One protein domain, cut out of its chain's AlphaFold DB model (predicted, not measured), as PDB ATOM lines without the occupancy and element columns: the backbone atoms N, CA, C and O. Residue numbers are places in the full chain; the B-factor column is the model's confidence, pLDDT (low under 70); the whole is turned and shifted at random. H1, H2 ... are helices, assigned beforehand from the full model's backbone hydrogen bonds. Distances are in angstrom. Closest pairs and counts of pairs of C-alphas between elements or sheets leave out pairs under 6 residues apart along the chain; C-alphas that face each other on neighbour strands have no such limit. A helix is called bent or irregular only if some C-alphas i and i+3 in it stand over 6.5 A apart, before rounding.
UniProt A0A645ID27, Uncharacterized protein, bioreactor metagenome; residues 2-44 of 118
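This is residues 2 to 44 of the 118 residues of an uncharacterized protein of bioreactor metagenome (UniProt A0A645ID27). One long helix, H3, makes the long arm of a wide, open V, and the much shorter helices H2 and H1 follow one another along the short arm, with the corner at the link of residues 16 to 18. The space between the arms is empty: no two helices touch, and the whole lies almost in one plane, with H3 giving most of the length. The printed part has 43 residues with three named helices, in the order H1, H2, H3, and no named strand, and its class is all helix. It is extended, with a radius of gyration of the C-alphas of 15.8 A, and the outline is flat, spanning 47 by 26 by 5 A along the three main axes.

H3, the longest helix, holds residues 19 to 42, 24 residues, and measures 34.5 A from first to last C-alpha. It begins at C-alpha 19, at (136.612, 220.602, 164.149), and ends at C-alpha 42, at (113.020, 209.483, 141.491). H2 holds residues 8 to 15, from Pro 8 to Val 15, and measures 10.8 A. H1 holds the four residues 2 to 5 and measures 5.4 A, with C-alpha 2 at (130.291, 198.070, 171.437). No helix is bent.

H3 touches no helix. H2 and H3 are apart, although the tight link of residues 16 to 18 joins them. H1 and H3 are apart too. H1 and H2 are close but not clearly touching, with 2 pairs of C-alphas within 8 A; their closest C-alphas, those of Tyr 4 and Phe 10, are 6.9 A apart, and their centres are 11.2 A apart. In H2 and H3 each O i to N i+4 pair is within hydrogen-bond range. H1 is too short for such a pair, and its one O i to N i+3 pair is not within range.

The two C-alphas farthest apart are those of Lys 9 and Ala 44, at 46.7 A, while the first and last printed C-alphas, those of Leu 2 and Ala 44, are 37.8 A apart. Residues 2 to 13, 15 to 21 and 23 to 44 stand free, with no C-alpha 8 or more residues away along the chain within 10 A. The printed part runs from residue 2 to residue 44 of a chain of 118 and has no cut. Both links are tight, with 2 residues between H1 and H2 and 3 between H2 and H3. The mean pLDDT of the printed part is 89.9, and no printed residue is under 70; the mean is 94 in H3, 84 in H2 and 80 in H1 of this model.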
ATOM      1  N   LEU A   2     130.297 198.344 169.990       83.06
ATOM      2  CA  LEU A   2     130.291 198.070 171.437       83.06
ATOM      3  C   LEU A   2     131.698 197.933 172.065       83.06
ATOM      4  O   LEU A   2     131.992 198.610 173.041       83.06
ATOM      5  N   LEU A   3     132.612 197.159 171.459       80.38
ATOM      6  CA  LEU A   3     133.998 197.039 171.959       80.38
ATOM      7  C   LEU A   3     134.841 198.312 171.754       80.38
ATOM      8  O   LEU A   3     135.747 198.589 172.532       80.38
ATOM      9  N   TYR A   4     134.545 199.094 170.714       76.19
ATOM     10  CA  TYR A   4     135.267 200.329 170.389       76.19
ATOM     11  C   TYR A   4     134.863 201.486 171.316       76.19
ATOM     12  O   TYR A   4     135.708 202.286 171.703       76.19
ATOM     13  N   GLY A   5     133.592 201.533 171.735       79.56
ATOM     14  CA  GLY A   5     133.085 202.517 172.696       79.56
ATOM     15  C   GLY A   5     133.521 202.274 174.147       79.56
ATOM     16  O   GLY A   5     133.523 203.215 174.932       79.56
ATOM     17  N   LEU A   6     133.924 201.047 174.505       82.81
ATOM     18  CA  LEU A   6     134.366 200.706 175.865       82.81
ATOM     19  C   LEU A   6     135.824 201.115 176.145       82.81
ATOM     20  O   LEU A   6     136.233 201.204 177.299       82.81
ATOM     21  N   SER A   7     136.627 201.364 175.104       84.50
ATOM     22  CA  SER A   7     138.039 201.711 175.261       84.50
ATOM     23  C   SER A   7     138.241 203.234 175.341       84.50
ATOM     24  O   SER A   7     138.132 203.925 174.322       84.50
ATOM     25  N   PRO A   8     138.615 203.791 176.514       80.62
ATOM     26  CA  PRO A   8     138.773 205.238 176.706       80.62
ATOM     27  C   PRO A   8     139.888 205.849 175.842       80.62
ATOM     28  O   PRO A   8     139.872 207.046 175.557       80.62
ATOM     29  N   LYS A   9     140.834 205.030 175.359       83.44
ATOM     30  CA  LYS A   9     141.912 205.473 174.463       83.44
ATOM     31  C   LYS A   9     141.407 205.846 173.065       83.44
ATOM     32  O   LYS A   9     141.924 206.787 172.473       83.44
ATOM     33  N   PHE A  10     140.381 205.161 172.561       82.75
ATOM     34  CA  PHE A  10     139.767 205.496 171.271       82.75
ATOM     35  C   PHE A  10     138.863 206.732 171.366       82.75
ATOM     36  O   PHE A  10     138.858 207.553 170.452       82.75
ATOM     37  N   GLY A  11     138.171 206.924 172.494       83.75
ATOM     38  CA  GLY A  11     137.400 208.147 172.751       83.75
ATOM     39  C   GLY A  11     138.275 209.407 172.796       83.75
ATOM     40  O   GLY A  11     137.924 210.423 172.198       83.75
ATOM     41  N   ALA A  12     139.450 209.329 173.431       85.62
ATOM     42  CA  ALA A  12     140.412 210.434 173.460       85.62
ATOM     43  C   ALA A  12     140.932 210.800 172.056       85.62
ATOM     44  O   ALA A  12     141.067 211.981 171.737       85.62
ATOM     45  N   LEU A  13     141.162 209.800 171.198       84.81
ATOM     46  CA  LEU A  13     141.560 210.013 169.805       84.81
ATOM     47  C   LEU A  13     140.457 210.719 168.997       84.81
ATOM     48  O   LEU A  13     140.756 211.629 168.231       84.81
ATOM     49  N   LEU A  14     139.191 210.337 169.194       84.25
ATOM     50  CA  LEU A  14     138.030 210.953 168.538       84.25
ATOM     51  C   LEU A  14     137.842 212.430 168.918       84.25
ATOM     52  O   LEU A  14     137.528 213.244 168.055       84.25
ATOM     53  N   VAL A  15     138.064 212.789 170.187       86.81
ATOM     54  CA  VAL A  15     137.978 214.185 170.663       86.81
ATOM     55  C   VAL A  15     139.154 215.037 170.177       86.81
ATOM     56  O   VAL A  15     138.996 216.239 169.978       86.81
ATOM     57  N   ALA A  16     140.321 214.429 169.949       89.56
ATOM     58  CA  ALA A  16     141.498 215.121 169.424       89.56
ATOM     59  C   ALA A  16     141.375 215.510 167.935       89.56
ATOM     60  O   ALA A  16     142.220 216.252 167.431       89.56
ATOM     61  N   ILE A  17     140.343 215.037 167.223       90.12
ATOM     62  CA  ILE A  17     140.119 215.375 165.813       90.12
ATOM     63  C   ILE A  17     139.750 216.868 165.682       90.12
ATOM     64  O   ILE A  17     138.789 217.331 166.302       90.12
ATOM     65  N   PRO A  18     140.455 217.641 164.833       92.44
ATOM     66  CA  PRO A  18     140.121 219.034 164.553       92.44
ATOM     67  C   PRO A  18     138.683 219.226 164.053       92.44
ATOM     68  O   PRO A  18     138.216 218.513 163.162       92.44
ATOM     69  N   ARG A  19     138.004 220.279 164.533       90.88
ATOM     70  CA  ARG A  19     136.612 220.602 164.149       90.88
ATOM     71  C   ARG A  19     136.407 220.755 162.636       90.88
ATOM     72  O   ARG A  19     135.342 220.412 162.135       90.88
ATOM     73  N   SER A  20     137.428 221.224 161.914       92.50
ATOM     74  CA  SER A  20     137.372 221.393 160.454       92.50
ATOM     75  C   SER A  20     137.156 220.063 159.718       92.50
ATOM     76  O   SER A  20     136.387 219.990 158.763       92.50
ATOM     77  N   ILE A  21     137.766 218.979 160.211       94.56
ATOM     78  CA  ILE A  21     137.622 217.636 159.627       94.56
ATOM     79  C   ILE A  21     136.222 217.084 159.905       94.56
ATOM     80  O   ILE A  21     135.592 216.526 159.012       94.56
ATOM     81  N   ILE A  22     135.704 217.296 161.118       92.94
ATOM     82  CA  ILE A  22     134.350 216.868 161.497       92.94
ATOM     83  C   ILE A  22     133.309 217.549 160.598       92.94
ATOM     84  O   ILE A  22     132.397 216.885 160.109       92.94
ATOM     85  N   GLY A  23     133.479 218.845 160.322       92.75
ATOM     86  CA  GLY A  23     132.622 219.582 159.392       92.75
ATOM     87  C   GLY A  23     132.678 219.032 157.964       92.75
ATOM     88  O   GLY A  23     131.632 218.801 157.363       92.75
ATOM     89  N   ALA A  24     133.877 218.758 157.438       95.25
ATOM     90  CA  ALA A  24     134.038 218.200 156.091       95.25
ATOM     91  C   ALA A  24     133.358 216.827 155.946       95.25
ATOM     92  O   ALA A  24     132.604 216.602 155.000       95.25
ATOM     93  N   VAL A  25     133.565 215.930 156.917       94.81
ATOM     94  CA  VAL A  25     132.907 214.613 156.934       94.81
ATOM     95  C   VAL A  25     131.389 214.764 157.051       94.81
ATOM     96  O   VAL A  25     130.654 214.084 156.338       94.81
ATOM     97  N   PHE A  26     130.905 215.682 157.891       94.69
ATOM     98  CA  PHE A  26     129.474 215.945 158.036       94.69
ATOM     99  C   PHE A  26     128.825 216.401 156.724       94.69
ATOM    100  O   PHE A  26     127.755 215.905 156.379       94.69
ATOM    101  N   VAL A  27     129.472 217.286 155.959       96.31
ATOM    102  CA  VAL A  27     128.954 217.736 154.656       96.31
ATOM    103  C   VAL A  27     128.885 216.581 153.656       96.31
ATOM    104  O   VAL A  27     127.880 216.448 152.963       96.31
ATOM    105  N   ILE A  28     129.902 215.713 153.614       97.12
ATOM    106  CA  ILE A  28     129.913 214.533 152.732       97.12
ATOM    107  C   ILE A  28     128.762 213.581 153.081       97.12
ATOM    108  O   ILE A  28     128.049 213.122 152.188       97.12
ATOM    109  N   VAL A  29     128.550 213.309 154.372       97.25
ATOM    110  CA  VAL A  29     127.466 212.431 154.841       97.25
ATOM    111  C   VAL A  29     126.095 213.066 154.602       97.25
ATOM    112  O   VAL A  29     125.176 212.395 154.145       97.25
ATOM    113  N   CYS A  30     125.946 214.366 154.852       95.00
ATOM    114  CA  CYS A  30     124.715 215.089 154.536       95.00
ATOM    115  C   CYS A  30     124.415 215.016 153.028       95.00
ATOM    116  O   CYS A  30     123.297 214.689 152.633       95.00
ATOM    117  N   GLY A  31     125.432 215.224 152.187       96.44
ATOM    118  CA  GLY A  31     125.322 215.096 150.737       96.44
ATOM    119  C   GLY A  31     124.875 213.703 150.298       96.44
ATOM    120  O   GLY A  31     123.937 213.590 149.510       96.44
ATOM    121  N   SER A  32     125.473 212.638 150.842       96.75
ATOM    122  CA  SER A  32     125.094 211.266 150.482       96.75
ATOM    123  C   SER A  32     123.667 210.907 150.914       96.75
ATOM    124  O   SER A  32     122.960 210.221 150.169       96.75
ATOM    125  N   ILE A  33     123.202 211.416 152.060       96.12
ATOM    126  CA  ILE A  33     121.809 211.270 152.508       96.12
ATOM    127  C   ILE A  33     120.859 211.977 151.535       96.12
ATOM    128  O   ILE A  33     119.865 211.383 151.117       96.12
ATOM    129  N   VAL A  34     121.175 213.210 151.126       95.31
ATOM    130  CA  VAL A  34     120.361 213.972 150.164       95.31
ATOM    131  C   VAL A  34     120.290 213.253 148.818       95.31
ATOM    132  O   VAL A  34     119.195 213.069 148.288       95.31
ATOM    133  N   THR A  35     121.421 212.787 148.281       96.12
ATOM    134  CA  THR A  35     121.445 212.027 147.020       96.12
ATOM    135  C   THR A  35     120.604 210.756 147.115       96.12
ATOM    136  O   THR A  35     119.827 210.473 146.205       96.12
ATOM    137  N   SER A  36     120.700 210.027 148.230       96.38
ATOM    138  CA  SER A  36     119.879 208.834 148.469       96.38
ATOM    139  C   SER A  36     118.389 209.186 148.530       96.38
ATOM    140  O   SER A  36     117.567 208.503 147.928       96.38
ATOM    141  N   GLY A  37     118.034 210.293 149.188       92.69
ATOM    142  CA  GLY A  37     116.662 210.804 149.237       92.69
ATOM    143  C   GLY A  37     116.100 211.144 147.854       92.69
ATOM    144  O   GLY A  37     114.988 210.736 147.523       92.69
ATOM    145  N   ILE A  38     116.880 211.828 147.014       93.19
ATOM    146  CA  ILE A  38     116.471 212.169 145.643       93.19
ATOM    147  C   ILE A  38     116.291 210.900 144.800       93.19
ATOM    148  O   ILE A  38     115.306 210.791 144.071       93.19
ATOM    149  N   GLN A  39     117.190 209.919 144.921       93.75
ATOM    150  CA  GLN A  39     117.054 208.635 144.222       93.75
ATOM    151  C   GLN A  39     115.794 207.872 144.645       93.75
ATOM    152  O   GLN A  39     115.110 207.310 143.790       93.75
ATOM    153  N   LEU A  40     115.447 207.888 145.937       93.31
ATOM    154  CA  LEU A  40     114.210 207.280 146.438       93.31
ATOM    155  C   LEU A  40     112.971 207.928 145.812       93.31
ATOM    156  O   LEU A  40     112.083 207.223 145.339       93.31
ATOM    157  N   VAL A  41     112.934 209.260 145.748       89.81
ATOM    158  CA  VAL A  41     111.823 209.993 145.123       89.81
ATOM    159  C   VAL A  41     111.766 209.740 143.613       89.81
ATOM    160  O   VAL A  41     110.691 209.502 143.068       89.81
ATOM    161  N   SER A  42     112.917 209.720 142.938       87.94
ATOM    162  CA  SER A  42     113.020 209.483 141.491       87.94
ATOM    163  C   SER A  42     112.724 208.038 141.078       87.94
ATOM    164  O   SER A  42     112.533 207.782 139.892       87.94
ATOM    165  N   SER A  43     112.708 207.095 142.022       88.81
ATOM    166  CA  SER A  43     112.352 205.697 141.750       88.81
ATOM    167  C   SER A  43     110.841 205.502 141.568       88.81
ATOM    168  O   SER A  43     110.410 204.465 141.068       88.81
ATOM    169  N   ALA A  44     110.021 206.480 141.967       82.62
ATOM    170  CA  ALA A  44     108.586 206.475 141.705       82.62
ATOM    171  C   ALA A  44     108.286 206.805 140.229       82.62
ATOM    172  O   ALA A  44     109.065 207.481 139.562       82.62
TER     173      ALA A  44